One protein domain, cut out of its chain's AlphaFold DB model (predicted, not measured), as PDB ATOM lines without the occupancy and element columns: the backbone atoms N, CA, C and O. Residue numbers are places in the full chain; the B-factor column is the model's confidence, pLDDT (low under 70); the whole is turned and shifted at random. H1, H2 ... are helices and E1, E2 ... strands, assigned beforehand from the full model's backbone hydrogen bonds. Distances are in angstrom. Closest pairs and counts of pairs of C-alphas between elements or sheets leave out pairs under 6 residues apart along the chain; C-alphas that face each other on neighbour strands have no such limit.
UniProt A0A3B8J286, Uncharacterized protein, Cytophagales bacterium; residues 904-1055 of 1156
ATOM      1  N   ILE A 904      36.812 -37.030 -28.704       74.12
ATOM      2  CA  ILE A 904      37.158 -35.634 -28.433       74.12
ATOM      3  C   ILE A 904      38.277 -35.249 -29.382       74.12
ATOM      4  O   ILE A 904      39.292 -35.937 -29.460       74.12
ATOM      5  N   LYS A 905      38.121 -34.133 -30.081       76.69
ATOM      6  CA  LYS A 905      39.197 -33.590 -30.902       76.69
ATOM      7  C   LYS A 905      40.297 -33.048 -29.996       76.69
ATOM      8  O   LYS A 905      40.044 -32.210 -29.132       76.69
ATOM      9  N   SER A 906      41.522 -33.538 -30.184       73.50
ATOM     10  CA  SER A 906      42.693 -32.981 -29.514       73.50
ATOM     11  C   SER A 906      43.665 -32.322 -30.461       73.50
ATOM     12  O   SER A 906      43.864 -32.745 -31.601       73.50
ATOM     13  N   TYR A 907      44.341 -31.327 -29.911       63.91
ATOM     14  CA  TYR A 907      45.379 -30.575 -30.576       63.91
ATOM     15  C   TYR A 907      46.709 -30.913 -29.893       63.91
ATOM     16  O   TYR A 907      46.938 -30.575 -28.727       63.91
ATOM     17  N   THR A 908      47.584 -31.636 -30.600       51.28
ATOM     18  CA  THR A 908      48.987 -31.852 -30.184       51.28
ATOM     19  C   THR A 908      49.819 -30.588 -30.321       51.28
ATOM     20  O   THR A 908      50.722 -30.348 -29.528       51.28
ATOM     21  N   ASP A 909      49.485 -29.783 -31.322       52.91
ATOM     22  CA  ASP A 909      49.960 -28.428 -31.542       52.91
ATOM     23  C   ASP A 909      48.774 -27.668 -32.140       52.91
ATOM     24  O   ASP A 909      48.322 -28.006 -33.234       52.91
ATOM     25  N   PHE A 910      48.248 -26.669 -31.425       46.59
ATOM     26  CA  PHE A 910      47.119 -25.842 -31.881       46.59
ATOM     27  C   PHE A 910      47.378 -25.188 -33.254       46.59
ATOM     28  O   PHE A 910      46.444 -24.713 -33.885       46.59
ATOM     29  N   ARG A 911      48.632 -25.135 -33.727       40.47
ATOM     30  CA  ARG A 911      49.008 -24.367 -34.920       40.47
ATOM     31  C   ARG A 911      49.284 -25.188 -36.181       40.47
ATOM     32  O   ARG A 911      49.512 -24.562 -37.211       40.47
ATOM     33  N   LYS A 912      49.372 -26.527 -36.136       43.03
ATOM     34  CA  LYS A 912      49.965 -27.290 -37.264       43.03
ATOM     35  C   LYS A 912      49.388 -28.670 -37.592       43.03
ATOM     36  O   LYS A 912      50.020 -29.415 -38.337       43.03
ATOM     37  N   GLY A 913      48.206 -29.037 -37.115       49.84
ATOM     38  CA  GLY A 913      47.627 -30.311 -37.536       49.84
ATOM     39  C   GLY A 913      46.125 -30.361 -37.392       49.84
ATOM     40  O   GLY A 913      45.577 -29.841 -36.421       49.84
ATOM     41  N   SER A 914      45.489 -31.028 -38.354       52.12
ATOM     42  CA  SER A 914      44.091 -31.427 -38.267       52.12
ATOM     43  C   SER A 914      43.841 -32.080 -36.901       52.12
ATOM     44  O   SER A 914      44.666 -32.895 -36.469       52.12
ATOM     45  N   PRO A 915      42.753 -31.714 -36.202       64.94
ATOM     46  CA  PRO A 915      42.446 -32.256 -34.887       64.94
ATOM     47  C   PRO A 915      42.496 -33.782 -34.922       64.94
ATOM     48  O   PRO A 915      41.889 -34.412 -35.789       64.94
ATOM     49  N   VAL A 916      43.236 -34.373 -33.987       71.31
ATOM     50  CA  VAL A 916      43.314 -35.827 -33.860       71.31
ATOM     51  C   VAL A 916      42.183 -36.255 -32.945       71.31
ATOM     52  O   VAL A 916      42.150 -35.845 -31.779       71.31
ATOM     53  N   ASP A 917      41.279 -37.078 -33.468       78.19
ATOM     54  CA  ASP A 917      40.258 -37.746 -32.667       78.19
ATOM     55  C   ASP A 917      40.949 -38.559 -31.564       78.19
ATOM     56  O   ASP A 917      41.671 -39.521 -31.836       78.19
ATOM     57  N   LEU A 918      40.745 -38.160 -30.311       73.88
ATOM     58  CA  LEU A 918      41.105 -38.976 -29.166       73.88
ATOM     59  C   LEU A 918      40.000 -39.984 -28.929       73.88
ATOM     60  O   LEU A 918      38.877 -39.619 -28.569       73.88
ATOM     61  N   ASP A 919      40.356 -41.250 -29.094       78.19
ATOM     62  CA  ASP A 919      39.589 -42.343 -28.531       78.19
ATOM     63  C   ASP A 919      39.944 -42.462 -27.049       78.19
ATOM     64  O   ASP A 919      40.938 -43.066 -26.651       78.19
ATOM     65  N   LEU A 920      39.133 -41.810 -26.226       71.75
ATOM     66  CA  LEU A 920      39.297 -41.798 -24.781       71.75
ATOM     67  C   LEU A 920      38.702 -43.048 -24.122       71.75
ATOM     68  O   LEU A 920      38.405 -42.982 -22.934       71.75
ATOM     69  N   SER A 921      38.465 -44.138 -24.868       66.44
ATOM     70  CA  SER A 921      37.810 -45.359 -24.374       66.44
ATOM     71  C   SER A 921      38.752 -46.409 -23.762       66.44
ATOM     72  O   SER A 921      38.263 -47.332 -23.107       66.44
ATOM     73  N   SER A 922      40.074 -46.274 -23.924       66.81
ATOM     74  CA  SER A 922      41.047 -47.307 -23.523       66.81
ATOM     75  C   SER A 922      42.060 -46.908 -22.451       66.81
ATOM     76  O   SER A 922      42.605 -47.802 -21.809       66.81
ATOM     77  N   ASP A 923      42.324 -45.616 -22.245       76.88
ATOM     78  CA  ASP A 923      43.445 -45.150 -21.416       76.88
ATOM     79  C   ASP A 923      43.028 -44.065 -20.422       76.88
ATOM     80  O   ASP A 923      42.212 -43.194 -20.740       76.88
ATOM     81  N   ASP A 924      43.657 -44.090 -19.246       76.00
ATOM     82  CA  ASP A 924      43.464 -43.116 -18.176       76.00
ATOM     83  C   ASP A 924      43.749 -41.680 -18.630       76.00
ATOM     84  O   ASP A 924      44.672 -41.391 -19.403       76.00
ATOM     85  N   ILE A 925      42.953 -40.756 -18.100       78.75
ATOM     86  CA  ILE A 925      43.054 -39.328 -18.390       78.75
ATOM     87  C   ILE A 925      43.461 -38.617 -17.113       78.75
ATOM     88  O   ILE A 925      42.741 -38.645 -16.117       78.75
ATOM     89  N   TYR A 926      44.582 -37.912 -17.160       78.25
ATOM     90  CA  TYR A 926      45.049 -37.075 -16.066       78.25
ATOM     91  C   TYR A 926      44.750 -35.614 -16.390       78.25
ATOM     92  O   TYR A 926      45.139 -35.094 -17.431       78.25
ATOM     93  N   LEU A 927      44.045 -34.934 -15.499       79.00
ATOM     94  CA  LEU A 927      43.729 -33.517 -15.590       79.00
ATOM     95  C   LEU A 927      44.658 -32.755 -14.637       79.00
ATOM     96  O   LEU A 927      44.371 -32.699 -13.437       79.00
ATOM     97  N   PRO A 928      45.775 -32.188 -15.145       61.91
ATOM     98  CA  PRO A 928      46.757 -31.474 -14.324       61.91
ATOM     99  C   PRO A 928      46.195 -30.181 -13.711       61.91
ATOM    100  O   PRO A 928      46.756 -29.623 -12.775       61.91
ATOM    101  N   PHE A 929      45.072 -29.684 -14.233       69.00
ATOM    102  CA  PHE A 929      44.400 -28.487 -13.747       69.00
ATOM    103  C   PHE A 929      42.902 -28.760 -13.587       69.00
ATOM    104  O   PHE A 929      42.333 -29.597 -14.293       69.00
ATOM    105  N   GLY A 930      42.247 -28.044 -12.673       65.81
ATOM    106  CA  GLY A 930      40.796 -28.119 -12.511       65.81
ATOM    107  C   GLY A 930      40.044 -27.690 -13.780       65.81
ATOM    108  O   GLY A 930      40.404 -26.711 -14.434       65.81
ATOM    109  N   LEU A 931      38.959 -28.398 -14.107       66.38
ATOM    110  CA  LEU A 931      38.099 -28.067 -15.247       66.38
ATOM    111  C   LEU A 931      37.409 -26.720 -15.042       66.38
ATOM    112  O   LEU A 931      36.544 -26.584 -14.173       66.38
ATOM    113  N   HIS A 932      37.728 -25.746 -15.894       61.69
ATOM    114  CA  HIS A 932      37.089 -24.434 -15.845       61.69
ATOM    115  C   HIS A 932      36.301 -24.121 -17.130       61.69
ATOM    116  O   HIS A 932      36.925 -23.887 -18.163       61.69
ATOM    117  N   PRO A 933      34.955 -24.007 -17.084       57.06
ATOM    118  CA  PRO A 933      34.098 -23.846 -18.269       57.06
ATOM    119  C   PRO A 933      34.407 -22.640 -19.165       57.06
ATOM    120  O   PRO A 933      34.046 -22.644 -20.334       57.06
ATOM    121  N   LYS A 934      35.037 -21.591 -18.613       56.06
ATOM    122  CA  LYS A 934      35.435 -20.390 -19.372       56.06
ATOM    123  C   LYS A 934      36.736 -20.550 -20.166       56.06
ATOM    124  O   LYS A 934      37.058 -19.677 -20.964       56.06
ATOM    125  N   LEU A 935      37.522 -21.598 -19.918       57.81
ATOM    126  CA  LEU A 935      38.690 -21.870 -20.749       57.81
ATOM    127  C   LEU A 935      38.181 -22.402 -22.089       57.81
ATOM    128  O   LEU A 935      37.387 -23.333 -22.088       57.81
ATOM    129  N   GLY A 936      38.618 -21.851 -23.223       63.59
ATOM    130  CA  GLY A 936      38.275 -22.422 -24.537       63.59
ATOM    131  C   GLY A 936      38.784 -23.864 -24.693       63.59
ATOM    132  O   GLY A 936      38.123 -24.702 -25.297       63.59
ATOM    133  N   SER A 937      39.906 -24.191 -24.043       72.88
ATOM    134  CA  SER A 937      40.506 -25.529 -24.043       72.88
ATOM    135  C   SER A 937      41.124 -25.859 -22.682       72.88
ATOM    136  O   SER A 937      41.628 -24.969 -21.995       72.88
ATOM    137  N   ASN A 938      41.118 -27.135 -22.301       78.75
ATOM    138  CA  ASN A 938      41.811 -27.669 -21.129       78.75
ATOM    139  C   ASN A 938      42.956 -28.591 -21.564       78.75
ATOM    140  O   ASN A 938      42.854 -29.307 -22.562       78.75
ATOM    141  N   ALA A 939      44.046 -28.571 -20.800       78.94
ATOM    142  CA  ALA A 939      45.116 -29.541 -20.964       78.94
ATOM    143  C   ALA A 939      44.713 -30.850 -20.277       78.94
ATOM    144  O   ALA A 939      44.302 -30.840 -19.117       78.94
ATOM    145  N   ILE A 940      44.868 -31.964 -20.979       81.00
ATOM    146  CA  ILE A 940      44.818 -33.315 -20.420       81.00
ATOM    147  C   ILE A 940      46.176 -33.976 -20.634       81.00
ATOM    148  O   ILE A 940      46.869 -33.691 -21.607       81.00
ATOM    149  N   PHE A 941      46.564 -34.866 -19.739       77.94
ATOM    150  CA  PHE A 941      47.687 -35.767 -19.910       77.94
ATOM    151  C   PHE A 941      47.129 -37.165 -20.162       77.94
ATOM    152  O   PHE A 941      46.421 -37.730 -19.334       77.94
ATOM    153  N   TRP A 942      47.383 -37.676 -21.359       80.81
ATOM    154  CA  TRP A 942      46.788 -38.899 -21.879       80.81
ATOM    155  C   TRP A 942      47.821 -39.622 -22.744       80.81
ATOM    156  O   TRP A 942      48.473 -39.000 -23.591       80.81
ATOM    157  N   ASN A 943      48.002 -40.924 -22.506       79.75
ATOM    158  CA  ASN A 943      49.018 -41.753 -23.165       79.75
ATOM    159  C   ASN A 943      50.432 -41.119 -23.124       79.75
ATOM    160  O   ASN A 943      51.073 -40.878 -24.152       79.75
ATOM    161  N   ASN A 944      50.884 -40.765 -21.911       73.69
ATOM    162  CA  ASN A 944      52.175 -40.123 -21.617       73.69
ATOM    163  C   ASN A 944      52.462 -38.808 -22.364       73.69
ATOM    164  O   ASN A 944      53.617 -38.390 -22.486       73.69
ATOM    165  N   LYS A 945      51.430 -38.137 -22.884       73.19
ATOM    166  CA  LYS A 945      51.561 -36.873 -23.608       73.19
ATOM    167  C   LYS A 945      50.518 -35.881 -23.128       73.19
ATOM    168  O   LYS A 945      49.362 -36.235 -22.910       73.19
ATOM    169  N   TYR A 946      50.909 -34.616 -23.034       74.06
ATOM    170  CA  TYR A 946      49.936 -33.546 -22.875       74.06
ATOM    171  C   TYR A 946      49.216 -33.289 -24.201       74.06
ATOM    172  O   TYR A 946      49.835 -33.237 -25.267       74.06
ATOM    173  N   ARG A 947      47.897 -33.145 -24.127       79.38
ATOM    174  CA  ARG A 947      46.992 -32.842 -25.234       79.38
ATOM    175  C   ARG A 947      46.112 -31.670 -24.818       79.38
ATOM    176  O   ARG A 947      45.698 -31.595 -23.663       79.38
ATOM    177  N   TRP A 948      45.792 -30.787 -25.752       78.19
ATOM    178  CA  TRP A 948      44.745 -29.790 -25.542       78.19
ATOM    179  C   TRP A 948      43.438 -30.311 -26.111       78.19
ATOM    180  O   TRP A 948      43.405 -30.756 -27.256       78.19
ATOM    181  N   VAL A 949      42.377 -30.248 -25.319       79.69
ATOM    182  CA  VAL A 949      41.016 -30.581 -25.740       79.69
ATOM    183  C   VAL A 949      40.107 -29.398 -25.467       79.69
ATOM    184  O   VAL A 949      40.302 -28.669 -24.493       79.69
ATOM    185  N   GLU A 950      39.122 -29.178 -26.326       78.25
ATOM    186  CA  GLU A 950      38.135 -28.128 -26.098       78.25
ATOM    187  C   GLU A 950      37.368 -28.393 -24.805       78.25
ATOM    188  O   GLU A 950      36.928 -29.508 -24.518       78.25
ATOM    189  N   THR A 951      37.243 -27.362 -23.973       77.19
ATOM    190  CA  THR A 951      36.603 -27.509 -22.664       77.19
ATOM    191  C   THR A 951      35.136 -27.898 -22.772       77.19
ATOM    192  O   THR A 951      34.719 -28.749 -21.986       77.19
ATOM    193  N   PRO A 952      34.334 -27.325 -23.695       72.19
ATOM    194  CA  PRO A 952      32.957 -27.765 -23.884       72.19
ATOM    195  C   PRO A 952      32.874 -29.253 -24.225       72.19
ATOM    196  O   PRO A 952      32.068 -29.953 -23.616       72.19
ATOM    197  N   ASP A 953      33.753 -29.747 -25.098       75.44
ATOM    198  CA  ASP A 953      33.789 -31.151 -25.518       75.44
ATOM    199  C   ASP A 953      34.219 -32.077 -24.384       75.44
ATOM    200  O   ASP A 953      33.589 -33.105 -24.141       75.44
ATOM    201  N   LEU A 954      35.246 -31.688 -23.625       79.75
ATOM    202  CA  LEU A 954      35.695 -32.437 -22.456       79.75
ATOM    203  C   LEU A 954      34.628 -32.476 -21.363       79.75
ATOM    204  O   LEU A 954      34.364 -33.531 -20.789       79.75
ATOM    205  N   VAL A 955      33.963 -31.354 -21.090       74.69
ATOM    206  CA  VAL A 955      32.839 -31.319 -20.151       74.69
ATOM    207  C   VAL A 955      31.691 -32.176 -20.677       74.69
ATOM    208  O   VAL A 955      31.140 -32.967 -19.917       74.69
ATOM    209  N   HIS A 956      31.348 -32.086 -21.960       71.38
ATOM    210  CA  HIS A 956      30.295 -32.901 -22.559       71.38
ATOM    211  C   HIS A 956      30.605 -34.398 -22.442       71.38
ATOM    212  O   HIS A 956      29.750 -35.161 -21.997       71.38
ATOM    213  N   TYR A 957      31.839 -34.803 -22.739       75.88
ATOM    214  CA  TYR A 957      32.317 -36.174 -22.584       75.88
ATOM    215  C   TYR A 957      32.204 -36.667 -21.134       75.88
ATOM    216  O   TYR A 957      31.647 -37.730 -20.873       75.88
ATOM    217  N   LEU A 958      32.647 -35.860 -20.164       74.50
ATOM    218  CA  LEU A 958      32.612 -36.213 -18.738       74.50
ATOM    219  C   LEU A 958      31.192 -36.253 -18.142       74.50
ATOM    220  O   LEU A 958      30.958 -36.944 -17.140       74.50
ATOM    221  N   TYR A 959      30.258 -35.504 -18.737       67.88
ATOM    222  CA  TYR A 959      28.852 -35.408 -18.332       67.88
ATOM    223  C   TYR A 959      27.893 -36.286 -19.148       67.88
ATOM    224  O   TYR A 959      26.719 -36.376 -18.773       67.88
ATOM    225  N   GLY A 960      28.362 -36.903 -20.234       67.12
ATOM    226  CA  GLY A 960      27.565 -37.759 -21.104       67.12
ATOM    227  C   GLY A 960      26.970 -38.956 -20.356       67.12
ATOM    228  O   GLY A 960      27.595 -39.541 -19.474       67.12
ATOM    229  N   ASP A 961      25.742 -39.339 -20.720       49.28
ATOM    230  CA  ASP A 961      24.992 -40.438 -20.080       49.28
ATOM    231  C   ASP A 961      25.593 -41.835 -20.340       49.28
ATOM    232  O   ASP A 961      25.158 -42.829 -19.752       49.28
ATOM    233  N   VAL A 962      26.598 -41.912 -21.215       49.66
ATOM    234  CA  VAL A 962      27.282 -43.137 -21.624       49.66
ATOM    235  C   VAL A 962      28.784 -42.864 -21.695       49.66
ATOM    236  O   VAL A 962      29.347 -42.773 -22.777       49.66
ATOM    237  N   THR A 963      29.469 -42.772 -20.556       50.56
ATOM    238  CA  THR A 963      30.786 -43.422 -20.518       50.56
ATOM    239  C   THR A 963      30.476 -44.917 -20.602       50.56
ATOM    240  O   THR A 963      29.822 -45.430 -19.683       50.56
ATOM    241  N   PRO A 964      30.817 -45.614 -21.704       41.72
ATOM    242  CA  PRO A 964      30.744 -47.070 -21.741       41.72
ATOM    243  C   PRO A 964      31.507 -47.600 -20.526       41.72
ATOM    244  O   PRO A 964      32.390 -46.911 -20.021       41.72
ATOM    245  N   GLY A 965      31.144 -48.776 -20.015       46.62
ATOM    246  CA  GLY A 965      31.699 -49.364 -18.790       46.62
ATOM    247  C   GLY A 965      33.185 -49.746 -18.855       46.62
ATOM    248  O   GLY A 965      33.547 -50.827 -18.406       46.62
ATOM    249  N   HIS A 966      34.033 -48.901 -19.425       50.19
ATOM    250  CA  HIS A 966      35.473 -49.017 -19.403       50.19
ATOM    251  C   HIS A 966      35.987 -48.385 -18.109       50.19
ATOM    252  O   HIS A 966      35.589 -47.280 -17.732       50.19
ATOM    253  N   ASN A 967      36.838 -49.138 -17.416       54.78
ATOM    254  CA  ASN A 967      37.531 -48.795 -16.174       54.78
ATOM    255  C   ASN A 967      38.560 -47.673 -16.389       54.78
ATOM    256  O   ASN A 967      39.716 -47.822 -16.025       54.78
ATOM    257  N   ILE A 968      38.164 -46.575 -17.019       60.12
ATOM    258  CA  ILE A 968      39.066 -45.471 -17.316       60.12
ATOM    259  C   ILE A 968      39.140 -44.604 -16.074       60.12
ATOM    260  O   ILE A 968      38.140 -44.001 -15.662       60.12
ATOM    261  N   GLY A 969      40.319 -44.579 -15.465       65.56
ATOM    262  CA  GLY A 969      40.656 -43.676 -14.389       65.56
ATOM    263  C   GLY A 969      40.712 -42.257 -14.931       65.56
ATOM    264  O   GLY A 969      41.505 -41.936 -15.818       65.56
ATOM    265  N   ILE A 970      39.847 -41.386 -14.415       69.81
ATOM    266  CA  ILE A 970      39.961 -39.947 -14.660       69.81
ATOM    267  C   ILE A 970      40.532 -39.325 -13.397       69.81
ATOM    268  O   ILE A 970      39.855 -39.213 -12.375       69.81
ATOM    269  N   HIS A 971      41.799 -38.950 -13.478       73.62
ATOM    270  CA  HIS A 971      42.602 -38.490 -12.358       73.62
ATOM    271  C   HIS A 971      42.665 -36.968 -12.379       73.62
ATOM    272  O   HIS A 971      43.290 -36.376 -13.253       73.62
ATOM    273  N   PHE A 972      42.026 -36.314 -11.418       73.50
ATOM    274  CA  PHE A 972      42.101 -34.862 -11.266       73.50
ATOM    275  C   PHE A 972      43.159 -34.500 -10.226       73.50
ATOM    276  O   PHE A 972      43.168 -35.076  -9.136       73.50
ATOM    277  N   GLN A 973      44.010 -33.517 -10.528       63.16
ATOM    278  CA  GLN A 973      45.033 -33.055  -9.583       63.16
ATOM    279  C   GLN A 973      44.427 -32.293  -8.383       63.16
ATOM    280  O   GLN A 973      44.982 -32.330  -7.288       63.16
ATOM    281  N   GLU A 974      43.247 -31.681  -8.550       66.31
ATOM    282  CA  GLU A 974      42.544 -30.900  -7.519       66.31
ATOM    283  C   GLU A 974      41.092 -31.375  -7.323       66.31
ATOM    284  O   GLU A 974      40.127 -30.694  -7.668       66.31
ATOM    285  N   MET A 975      40.917 -32.578  -6.776       76.69
ATOM    286  CA  MET A 975      39.609 -33.056  -6.318       76.69
ATOM    287  C   MET A 975      39.376 -32.719  -4.848       76.69
ATOM    288  O   MET A 975      40.298 -32.781  -4.037       76.69
ATOM    289  N   VAL A 976      38.128 -32.416  -4.487       81.75
ATOM    290  CA  VAL A 976      37.778 -32.106  -3.096       81.75
ATOM    291  C   VAL A 976      37.330 -33.382  -2.402       81.75
ATOM    292  O   VAL A 976      36.316 -33.967  -2.781       81.75
ATOM    293  N   GLU A 977      38.078 -33.837  -1.401       88.00
ATOM    294  CA  GLU A 977      37.693 -35.027  -0.640       88.00
ATOM    295  C   GLU A 977      36.367 -34.799   0.087       88.00
ATOM    296  O   GLU A 977      36.159 -33.765   0.725       88.00
ATOM    297  N   VAL A 978      35.452 -35.766  -0.019       87.88
ATOM    298  CA  VAL A 978      34.255 -35.784   0.819       87.88
ATOM    299  C   VAL A 978      34.714 -36.189   2.222       87.88
ATOM    300  O   VAL A 978      35.259 -37.284   2.378       87.88
ATOM    301  N   PRO A 979      34.537 -35.337   3.244       87.50
ATOM    302  CA  PRO A 979      35.039 -35.627   4.580       87.50
ATOM    303  C   PRO A 979      34.423 -36.901   5.140       87.50
ATOM    304  O   PRO A 979      33.211 -37.075   5.084       87.50
ATOM    305  N   LYS A 980      35.259 -37.769   5.711       87.19
ATOM    306  CA  LYS A 980      34.824 -39.018   6.340       87.19
ATOM    307  C   LYS A 980      34.410 -38.765   7.785       87.19
ATOM    308  O   LYS A 980      35.185 -38.214   8.561       87.19
ATOM    309  N   VAL A 981      33.229 -39.239   8.167       78.00
ATOM    310  CA  VAL A 981      32.754 -39.225   9.560       78.00
ATOM    311  C   VAL A 981      32.495 -40.641  10.046       78.00
ATOM    312  O   VAL A 981      32.061 -41.499   9.282       78.00
ATOM    313  N   ALA A 982      32.793 -40.888  11.322       65.19
ATOM    314  CA  ALA A 982      32.550 -42.168  11.968       65.19
ATOM    315  C   ALA A 982      31.041 -42.470  12.012       65.19
ATOM    316  O   ALA A 982      30.274 -41.761  12.657       65.19
ATOM    317  N   GLY A 983      30.626 -43.531  11.320       70.88
ATOM    318  CA  GLY A 983      29.236 -43.983  11.248       70.88
ATOM    319  C   GLY A 983      28.879 -44.454   9.841       70.88
ATOM    320  O   GLY A 983      29.304 -43.850   8.860       70.88
ATOM    321  N   LYS A 984      28.093 -45.532   9.735       69.25
ATOM    322  CA  LYS A 984      27.633 -46.051   8.439       69.25
ATOM    323  C   LYS A 984      26.584 -45.114   7.860       69.25
ATOM    324  O   LYS A 984      25.403 -45.237   8.184       69.25
ATOM    325  N   THR A 985      27.011 -44.176   7.023       81.06
ATOM    326  CA  THR A 985      26.083 -43.355   6.243       81.06
ATOM    327  C   THR A 985      26.281 -43.685   4.782       81.06
ATOM    328  O   THR A 985      27.324 -43.403   4.193       81.06
ATOM    329  N   GLU A 986      25.275 -44.331   4.206       87.25
ATOM    330  CA  GLU A 986      25.310 -44.778   2.823       87.25
ATOM    331  C   GLU A 986      24.755 -43.697   1.896       87.25
ATOM    332  O   GLU A 986      23.690 -43.129   2.147       87.25
ATOM    333  N   VAL A 987      25.452 -43.447   0.791       90.81
ATOM    334  CA  VAL A 987      24.966 -42.633  -0.325       90.81
ATOM    335  C   VAL A 987      24.696 -43.557  -1.506       90.81
ATOM    336  O   VAL A 987      25.500 -44.438  -1.819       90.81
ATOM    337  N   ASN A 988      23.553 -43.380  -2.169       91.44
ATOM    338  CA  ASN A 988      23.270 -44.094  -3.409       91.44
ATOM    339  C   ASN A 988      24.164 -43.549  -4.526       91.44
ATOM    340  O   ASN A 988      24.084 -42.361  -4.845       91.44
ATOM    341  N   ILE A 989      24.969 -44.404  -5.153       89.75
ATOM    342  CA  ILE A 989      25.780 -44.051  -6.320       89.75
ATOM    343  C   ILE A 989      25.437 -44.944  -7.517       89.75
ATOM    344  O   ILE A 989      25.132 -46.121  -7.358       89.75
ATOM    345  N   SER A 990      25.487 -44.413  -8.735       85.25
ATOM    346  CA  SER A 990      25.246 -45.170  -9.969       85.25
ATOM    347  C   SER A 990      26.299 -44.848 -11.024       85.25
ATOM    348  O   SER A 990      26.801 -43.728 -11.103       85.25
ATOM    349  N   ALA A 991      26.628 -45.823 -11.872       79.38
ATOM    350  CA  ALA A 991      27.470 -45.587 -13.044       79.38
ATOM    351  C   ALA A 991      26.776 -44.673 -14.074       79.38
ATOM    352  O   ALA A 991      27.448 -43.933 -14.792       79.38
ATOM    353  N   LYS A 992      25.434 -44.677 -14.121       77.19
ATOM    354  CA  LYS A 992      24.629 -43.899 -15.072       77.19
ATOM    355  C   LYS A 992      23.798 -42.841 -14.359       77.19
ATOM    356  O   LYS A 992      23.218 -43.082 -13.303       77.19
ATOM    357  N   LYS A 993      23.659 -41.680 -14.992       71.88
ATOM    358  CA  LYS A 993      22.884 -40.551 -14.464       71.88
ATOM    359  C   LYS A 993      21.383 -40.839 -14.350       71.88
ATOM    360  O   LYS A 993      20.712 -40.249 -13.512       71.88
ATOM    361  N   SER A 994      20.858 -41.756 -15.169       72.62
ATOM    362  CA  SER A 994      19.454 -42.189 -15.117       72.62
ATOM    363  C   SER A 994      19.091 -42.927 -13.824       72.62
ATOM    364  O   SER A 994      17.910 -43.136 -13.561       72.62
ATOM    365  N   GLY A 995      20.081 -43.314 -13.009       64.19
ATOM    366  CA  GLY A 995      19.845 -43.937 -11.713       64.19
ATOM    367  C   GLY A 995      19.302 -45.361 -11.791       64.19
ATOM    368  O   GLY A 995      18.791 -45.855 -10.792       64.19
ATOM    369  N   MET A 996      19.389 -46.041 -12.941       62.16
ATOM    370  CA  MET A 996      19.063 -47.467 -13.004       62.16
ATOM    371  C   MET A 996      20.097 -48.249 -12.179       62.16
ATOM    372  O   MET A 996      21.296 -48.148 -12.441       62.16
ATOM    373  N   ASN A 997      19.626 -49.011 -11.188       76.44
ATOM    374  CA  ASN A 997      20.420 -49.838 -10.268       76.44
ATOM    375  C   ASN A 997      21.501 -49.063  -9.483       76.44
ATOM    376  O   ASN A 997      22.693 -49.308  -9.679       76.44
ATOM    377  N   PRO A 998      21.129 -48.113  -8.604       86.50
ATOM    378  CA  PRO A 998      22.106 -47.461  -7.746       86.50
ATOM    379  C   PRO A 998      22.611 -48.448  -6.684       86.50
ATOM    380  O   PRO A 998      21.830 -49.163  -6.058       86.50
ATOM    381  N   THR A 999      23.919 -48.457  -6.459       87.44
ATOM    382  CA  THR A 999      24.559 -49.196  -5.370       87.44
ATOM    383  C   THR A 999      24.688 -48.269  -4.170       87.44
ATOM    384  O   THR A 999      25.129 -47.128  -4.304       87.44
ATOM    385  N   ARG A1000      24.319 -48.744  -2.982       87.38
ATOM    386  CA  ARG A1000      24.588 -48.014  -1.741       87.38
ATOM    387  C   ARG A1000      26.042 -48.169  -1.351       87.38
ATOM    388  O   ARG A1000      26.554 -49.284  -1.309       87.38
ATOM    389  N   VAL A1001      26.689 -47.048  -1.072       86.00
ATOM    390  CA  VAL A1001      28.092 -47.018  -0.682       86.00
ATOM    391  C   VAL A1001      28.241 -46.238   0.608       86.00
ATOM    392  O   VAL A1001      27.802 -45.094   0.702       86.00
ATOM    393  N   ASP A1002      28.858 -46.874   1.601       86.88
ATOM    394  CA  ASP A1002      29.187 -46.243   2.872       86.88
ATOM    395  C   ASP A1002      30.326 -45.238   2.671       86.88
ATOM    396  O   ASP A1002      31.472 -45.621   2.401       86.88
ATOM    397  N   VAL A1003      29.996 -43.950   2.804       81.12
ATOM    398  CA  VAL A1003      30.911 -42.828   2.556       81.12
ATOM    399  C   VAL A1003      32.112 -42.869   3.499       81.12
ATOM    400  O   VAL A1003      33.207 -42.476   3.111       81.12
ATOM    401  N   ALA A1004      31.952 -43.401   4.716       75.56
ATOM    402  CA  ALA A1004      33.054 -43.531   5.668       75.56
ATOM    403  C   ALA A1004      34.103 -44.564   5.213       75.56
ATOM    404  O   ALA A1004      35.292 -44.431   5.512       75.56
ATOM    405  N   SER A1005      33.664 -45.586   4.472       73.62
ATOM    406  CA  SER A1005      34.500 -46.699   4.006       73.62
ATOM    407  C   SER A1005      35.144 -46.468   2.634       73.62
ATOM    408  O   SER A1005      36.090 -47.173   2.283       73.62
ATOM    409  N   LYS A1006      34.670 -45.481   1.861       78.12
ATOM    410  CA  LYS A1006      35.161 -45.172   0.510       78.12
ATOM    411  C   LYS A1006      35.810 -43.793   0.427       78.12
ATOM    412  O   LYS A1006      35.446 -42.866   1.141       78.12
ATOM    413  N   ASN A1007      36.788 -43.645  -0.466       79.62
ATOM    414  CA  ASN A1007      37.433 -42.361  -0.761       79.62
ATOM    415  C   ASN A1007      36.596 -41.580  -1.780       79.62
ATOM    416  O   ASN A1007      37.028 -41.395  -2.916       79.62
ATOM    417  N   LEU A1008      35.385 -41.163  -1.401       89.00
ATOM    418  CA  LEU A1008      34.575 -40.340  -2.295       89.00
ATOM    419  C   LEU A1008      35.209 -38.958  -2.453       89.00
ATOM    420  O   LEU A1008      35.518 -38.283  -1.470       89.00
ATOM    421  N   LYS A1009      35.365 -38.511  -3.699       90.31
ATOM    422  CA  LYS A1009      35.853 -37.169  -4.023       90.31
ATOM    423  C   LYS A1009      34.858 -36.437  -4.912       90.31
ATOM    424  O   LYS A1009      34.248 -37.025  -5.804       90.31
ATOM    425  N   LEU A1010      34.666 -35.148  -4.668       85.06
ATOM    426  CA  LEU A1010      33.838 -34.291  -5.504       85.06
ATOM    427  C   LEU A1010      34.662 -33.736  -6.655       85.06
ATOM    428  O   LEU A1010      35.736 -33.167  -6.456       85.06
ATOM    429  N   LEU A1011      34.084 -33.830  -7.850       80.06
ATOM    430  CA  LEU A1011      34.638 -33.214  -9.048       80.06
ATOM    431  C   LEU A1011      34.644 -31.677  -8.956       80.06
ATOM    432  O   LEU A1011      35.497 -31.018  -9.537       80.06
ATOM    433  N   PHE A1012      33.690 -31.108  -8.214       79.94
ATOM    434  CA  PHE A1012      33.593 -29.671  -7.978       79.94
ATOM    435  C   PHE A1012      33.347 -29.386  -6.491       79.94
ATOM    436  O   PHE A1012      32.554 -30.094  -5.870       79.94
ATOM    437  N   PRO A1013      33.893 -28.290  -5.929       78.88
ATOM    438  CA  PRO A1013      33.668 -27.868  -4.537       78.88
ATOM    439  C   PRO A1013      32.213 -27.455  -4.231       78.88
ATOM    440  O   PRO A1013      31.913 -26.960  -3.145       78.88
ATOM    441  N   LYS A1014      31.291 -27.588  -5.189       82.75
ATOM    442  CA  LYS A1014      29.901 -27.144  -5.075       82.75
ATOM    443  C   LYS A1014      28.929 -28.286  -5.310       82.75
ATOM    444  O   LYS A1014      28.952 -28.917  -6.367       82.75
ATOM    445  N   VAL A1015      28.003 -28.471  -4.373       87.12
ATOM    446  CA  VAL A1015      26.871 -29.390  -4.526       87.12
ATOM    447  C   VAL A1015      25.588 -28.575  -4.665       87.12
ATOM    448  O   VAL A1015      25.178 -27.865  -3.749       87.12
ATOM    449  N   PHE A1016      24.953 -28.656  -5.835       84.69
ATOM    450  CA  PHE A1016      23.742 -27.893  -6.142       84.69
ATOM    451  C   PHE A1016      22.493 -28.699  -5.790       84.69
ATOM    452  O   PHE A1016      22.202 -29.689  -6.456       84.69
ATOM    453  N   ALA A1017      21.696 -28.229  -4.828       84.50
ATOM    454  CA  ALA A1017      20.506 -28.945  -4.350       84.50
ATOM    455  C   ALA A1017      19.414 -29.176  -5.415       84.50
ATOM    456  O   ALA A1017      18.524 -29.997  -5.219       84.50
ATOM    457  N   LYS A1018      19.472 -28.461  -6.548       83.12
ATOM    458  CA  LYS A1018      18.554 -28.649  -7.685       83.12
ATOM    459  C   LYS A1018      18.856 -29.895  -8.522       83.12
ATOM    460  O   LYS A1018      18.018 -30.294  -9.326       83.12
ATOM    461  N   ASN A1019      20.062 -30.446  -8.408       83.31
ATOM    462  CA  ASN A1019      20.439 -31.629  -9.166       83.31
ATOM    463  C   ASN A1019      19.875 -32.869  -8.469       83.31
ATOM    464  O   ASN A1019      19.825 -32.926  -7.246       83.31
ATOM    465  N   THR A1020      19.455 -33.867  -9.244       85.19
ATOM    466  CA  THR A1020      19.090 -35.187  -8.702       85.19
ATOM    467  C   THR A1020      20.334 -36.035  -8.435       85.19
ATOM    468  O   THR A1020      20.367 -36.816  -7.487       85.19
ATOM    469  N   TRP A1021      21.366 -35.851  -9.264       86.44
ATOM    470  CA  TRP A1021      22.628 -36.574  -9.202       86.44
ATOM    471  C   TRP A1021      23.820 -35.616  -9.309       86.44
ATOM    472  O   TRP A1021      23.835 -34.709 -10.146       86.44
ATOM    473  N   THR A1022      24.836 -35.844  -8.481       89.06
ATOM    474  CA  THR A1022      26.101 -35.104  -8.432       89.06
ATOM    475  C   THR A1022      27.230 -36.039  -8.849       89.06
ATOM    476  O   THR A1022      27.294 -37.173  -8.379       89.06
ATOM    477  N   ARG A1023      28.128 -35.592  -9.735       86.06
ATOM    478  CA  ARG A1023      29.281 -36.401 -10.154       86.06
ATOM    479  C   ARG A1023      30.290 -36.490  -9.005       86.06
ATOM    480  O   ARG A1023      30.687 -35.462  -8.455       86.06
ATOM    481  N   VAL A1024      30.684 -37.708  -8.661       89.00
ATOM    482  CA  VAL A1024      31.702 -38.024  -7.651       89.00
ATOM    483  C   VAL A1024      32.709 -38.992  -8.257       89.00
ATOM    484  O   VAL A1024      32.364 -39.742  -9.168       89.00
ATOM    485  N   GLN A1025      33.933 -39.005  -7.751       87.31
ATOM    486  CA  GLN A1025      34.848 -40.119  -7.947       87.31
ATOM    487  C   GLN A1025      34.714 -41.065  -6.754       87.31
ATOM    488  O   GLN A1025      34.714 -40.617  -5.609       87.31
ATOM    489  N   ASP A1026      34.565 -42.354  -7.030       88.00
ATOM    490  CA  ASP A1026      34.648 -43.428  -6.045       88.00
ATOM    491  C   ASP A1026      35.823 -44.318  -6.439       88.00
ATOM    492  O   ASP A1026      35.787 -44.935  -7.508       88.00
ATOM    493  N   GLU A1027      36.862 -44.331  -5.601       84.06
ATOM    494  CA  GLU A1027      38.177 -44.896  -5.929       84.06
ATOM    495  C   GLU A1027      38.764 -44.198  -7.165       84.06
ATOM    496  O   GLU A1027      39.101 -43.019  -7.077       84.06
ATOM    497  N   GLU A1028      38.849 -44.878  -8.308       78.19
ATOM    498  CA  GLU A1028      39.382 -44.321  -9.559       78.19
ATOM    499  C   GLU A1028      38.279 -44.004 -10.583       78.19
ATOM    500  O   GLU A1028      38.533 -43.376 -11.610       78.19
ATOM    501  N   HIS A1029      37.022 -44.357 -10.290       79.12
ATOM    502  CA  HIS A1029      35.932 -44.300 -11.264       79.12
ATOM    503  C   HIS A1029      34.958 -43.151 -11.003       79.12
ATOM    504  O   HIS A1029      34.481 -42.946  -9.883       79.12
ATOM    505  N   LEU A1030      34.573 -42.438 -12.065       82.25
ATOM    506  CA  LEU A1030      33.523 -41.424 -11.984       82.25
ATOM    507  C   LEU A1030      32.132 -42.062 -11.919       82.25
ATOM    508  O   LEU A1030      31.669 -42.731 -12.845       82.25
ATOM    509  N   LYS A1031      31.412 -41.762 -10.842       87.44
ATOM    510  CA  LYS A1031      30.042 -42.208 -10.577       87.44
ATOM    511  C   LYS A1031      29.122 -41.012 -10.338       87.44
ATOM    512  O   LYS A1031      29.542 -39.859 -10.250       87.44
ATOM    513  N   TRP A1032      27.827 -41.275 -10.301       87.88
ATOM    514  CA  TRP A1032      26.782 -40.310  -9.987       87.88
ATOM    515  C   TRP A1032      26.246 -40.612  -8.594       87.88
ATOM    516  O   TRP A1032      25.602 -41.636  -8.412       87.88
ATOM    517  N   ALA A1033      26.494 -39.741  -7.620       91.88
ATOM    518  CA  ALA A1033      25.908 -39.825  -6.286       91.88
ATOM    519  C   ALA A1033      24.549 -39.126  -6.248       91.88
ATOM    520  O   ALA A1033      24.396 -38.046  -6.822       91.88
ATOM    521  N   ASN A1034      23.560 -39.709  -5.572       93.31
ATOM    522  CA  ASN A1034      22.275 -39.060  -5.359       93.31
ATOM    523  C   ASN A1034      22.508 -37.762  -4.578       93.31
ATOM    524  O   ASN A1034      23.050 -37.776  -3.471       93.31
ATOM    525  N   THR A1035      22.124 -36.631  -5.162       92.50
ATOM    526  CA  THR A1035      22.435 -35.314  -4.600       92.50
ATOM    527  C   THR A1035      21.758 -35.101  -3.248       92.50
ATOM    528  O   THR A1035      22.353 -34.482  -2.371       92.50
ATOM    529  N   GLY A1036      20.546 -35.628  -3.049       90.56
ATOM    530  CA  GLY A1036      19.824 -35.515  -1.780       90.56
ATOM    531  C   GLY A1036      20.495 -36.297  -0.650       90.56
ATOM    532  O   GLY A1036      20.613 -35.788   0.462       90.56
ATOM    533  N   ASP A1037      20.976 -37.508  -0.935       92.50
ATOM    534  CA  ASP A1037      21.736 -38.324   0.022       92.50
ATOM    535  C   ASP A1037      23.079 -37.674   0.362       92.50
ATOM    536  O   ASP A1037      23.431 -37.543   1.533       92.50
ATOM    537  N   LEU A1038      23.792 -37.193  -0.658       92.44
ATOM    538  CA  LEU A1038      25.082 -36.528  -0.503       92.44
ATOM    539  C   LEU A1038      24.970 -35.213   0.287       92.44
ATOM    540  O   LEU A1038      25.820 -34.934   1.122       92.44
ATOM    541  N   ILE A1039      23.920 -34.413   0.064       92.12
ATOM    542  CA  ILE A1039      23.664 -33.192   0.845       92.12
ATOM    543  C   ILE A1039      23.350 -33.533   2.299       92.12
ATOM    544  O   ILE A1039      23.932 -32.926   3.193       92.12
ATOM    545  N   ARG A1040      22.472 -34.519   2.546       89.44
ATOM    546  CA  ARG A1040      22.167 -34.974   3.911       89.44
ATOM    547  C   ARG A1040      23.423 -35.436   4.640       89.44
ATOM    548  O   ARG A1040      23.587 -35.105   5.810       89.44
ATOM    549  N   TYR A1041      24.307 -36.147   3.940       90.56
ATOM    550  CA  TYR A1041      25.614 -36.515   4.466       90.56
ATOM    551  C   TYR A1041      26.444 -35.274   4.805       90.56
ATOM    552  O   TYR A1041      26.757 -35.063   5.966       90.56
ATOM    553  N   LEU A1042      26.740 -34.413   3.825       89.75
ATOM    554  CA  LEU A1042      27.611 -33.242   4.005       89.75
ATOM    555  C   LEU A1042      27.126 -32.280   5.104       89.75
ATOM    556  O   LEU A1042      27.941 -31.626   5.750       89.75
ATOM    557  N   GLU A1043      25.818 -32.204   5.345       88.25
ATOM    558  CA  GLU A1043      25.236 -31.376   6.408       88.25
ATOM    559  C   GLU A1043      25.368 -31.976   7.798       88.25
ATOM    560  O   GLU A1043      25.536 -31.231   8.760       88.25
ATOM    561  N   ALA A1044      25.355 -33.305   7.909       83.62
ATOM    562  CA  ALA A1044      25.653 -33.983   9.165       83.62
ATOM    563  C   ALA A1044      27.121 -33.784   9.598       83.62
ATOM    564  O   ALA A1044      27.445 -33.974  10.768       83.62
ATOM    565  N   VAL A1045      27.997 -33.379   8.671       80.19
ATOM    566  CA  VAL A1045      29.449 -33.218   8.867       80.19
ATOM    567  C   VAL A1045      29.870 -31.742   9.072       80.19
ATOM    568  O   VAL A1045      31.057 -31.443   9.138       80.19
ATOM    569  N   ALA A1046      28.929 -30.793   9.161       63.69
ATOM    570  CA  ALA A1046      29.186 -29.345   9.079       63.69
ATOM    571  C   ALA A1046      30.331 -28.786   9.971       63.69
ATOM    572  O   ALA A1046      30.456 -29.209  11.120       63.69
ATOM    573  N   PRO A1047      31.050 -27.712   9.553       64.44
ATOM    574  CA  PRO A1047      31.287 -27.190   8.200       64.44
ATOM    575  C   PRO A1047      32.673 -27.599   7.657       64.44
ATOM    576  O   PRO A1047      33.694 -27.401   8.313       64.44
ATOM    577  N   HIS A1048      32.734 -28.102   6.419       69.12
ATOM    578  CA  HIS A1048      34.007 -28.432   5.771       69.12
ATOM    579  C   HIS A1048      34.557 -27.240   4.968       69.12
ATOM    580  O   HIS A1048      33.863 -26.749   4.069       69.12
ATOM    581  N   PRO A1049      35.799 -26.781   5.217       66.25
ATOM    582  CA  PRO A1049      36.421 -25.752   4.392       66.25
ATOM    583  C   PRO A1049      36.577 -26.279   2.957       66.25
ATOM    584  O   PRO A1049      37.200 -27.308   2.721       66.25
ATOM    585  N   GLY A1050      35.958 -25.602   1.989       76.69
ATOM    586  CA  GLY A1050      36.106 -25.920   0.565       76.69
ATOM    587  C   GLY A1050      34.953 -26.684  -0.096       76.69
ATOM    588  O   GLY A1050      34.983 -26.816  -1.315       76.69
ATOM    589  N   ILE A1051      33.915 -27.118   0.635       84.50
ATOM    590  CA  ILE A1051      32.671 -27.626   0.022       84.50
ATOM    591  C   ILE A1051      31.519 -26.684   0.365       84.50
ATOM    592  O   ILE A1051      31.253 -26.411   1.532       84.50
ATOM    593  N   THR A1052      30.802 -26.201  -0.648       86.12
ATOM    594  CA  THR A1052      29.620 -25.347  -0.465       86.12
ATOM    595  C   THR A1052      28.369 -26.028  -1.006       86.12
ATOM    596  O   THR A1052      28.330 -26.501  -2.145       86.12
ATOM    597  N   ILE A1053      27.329 -26.083  -0.173       87.69
ATOM    598  CA  ILE A1053      26.009 -26.579  -0.562       87.69
ATOM    599  C   ILE A1053      25.177 -25.376  -0.981       87.69
ATOM    600  O   ILE A1053      24.829 -24.525  -0.163       87.69
ATOM    601  N   GLU A1054      24.848 -25.299  -2.265       82.44
ATOM    602  CA  GLU A1054      24.062 -24.190  -2.790       82.44
ATOM    603  C   GLU A1054      22.577 -24.559  -2.732       82.44
ATOM    604  O   GLU A1054      22.032 -25.256  -3.600       82.44
ATOM    605  N   ARG A1055      21.931 -24.114  -1.651       80.06
ATOM    606  CA  ARG A1055      20.481 -24.170  -1.473       80.06
ATOM    607  C   ARG A1055      19.896 -22.865  -1.977       80.06
ATOM    608  O   ARG A1055      20.333 -21.791  -1.584       80.06
TER     609      ARG A1055
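AT A GLANCE: This is residues 904 to 1055 of the 1156 residues of an uncharacterized protein of Cytophagales bacterium (UniProt A0A3B8J286). Two lobes follow each other along the longest axis: in the first, H1 packs on a curled, strongly twisted sheet of six strands; in the second, H2 packs on a curled, strongly twisted sheet of five and on a small strand pair, E10 and E13. The 152 printed residues run E1 E2 E3 E4 E5 H1 E6 E7 E8 E9 E10 E11 E12 H2 E13, two named helices and thirteen named strands, with under half of the residues in them. The first sheet, E2 E1 E5 E4 E3 E6, is mixed; the second, E8 E7 E12 E11 E9, is antiparallel; E10 and E13 are parallel. The class is mixed, helices and strands; the whole is compact, with a radius of gyration of the C-alphas of 16.4 A, and spans 54 by 31 by 27 A.

HOW THE PARTS SIT: E1, residues 904 to 907, forms a hairpin with E2, residues 916 to 919; N 918 and O 904 are 2.8 A apart. E3, residues 925 to 927, E4, residues 937 to 942, and E5, residues 945 to 950, form a meander, each strand the antiparallel neighbour of the one before, with N 941 to O 926 at 2.7 A and N 940 to O 947 at 2.8 A. E5 is antiparallel to E1, N 907 to O 948 at 2.9 A. H1, residues 951 to 959, is on this sheet; its closest C-alpha pair with E4 is Thr 951 and Ser 937, 4.6 A. E6, residues 970 to 972, is parallel to E3, N 971 to O 925 at 2.8 A; E5, H1 and E6 make a split strand-helix-strand unit, two strands of one sheet joined through a helix, with E4 and E3 between them in the sheet, its crossover right-handed. E7, residues 986 to 990, forms a hairpin with E8, residues 999 to 1002, N 999 to O 989 at 2.8 A. E9, residues 1008 to 1010, is antiparallel to E11, residues 1021 to 1026, N 1025 to O 1009 at 2.8 A. E11 forms a hairpin with E12, residues 1029 to 1034, N 1022 to O 1033 at 2.8 A; E12 is antiparallel to E7, N 990 to O 1032 at 2.8 A. H2, residues 1035 to 1044, stands up from this sheet over E7, at a height of 9.1 A. E10, residues 1014 to 1016, is parallel to E13, residues 1052 to 1054, N 1015 to O 1052 at 3.0 A; the closest C-alphas of E10 and H2, Val 1015 and Ile 1039, are 7.3 A apart. In H1 and H2 every O i to N i+4 pair is within hydrogen-bond range.

IN THESE COORDINATES: E1 begins at C-alpha 904, (37.158, -35.634, -28.433), and E13 ends at C-alpha 1054, (24.062, -24.190, -2.790). First to last C-alpha, E5 is 16.2 A long, E12 15.8 A and H2 14.2 A.

THE WHOLE: The C-alphas farthest apart, of Lys 912 and Gly 983, are 55.3 A apart. The printed part has no cut; the link E6 to E7 is long. The mean pLDDT of the printed part is 75.5, with 42 residues under 70, among them residues 959 to 970.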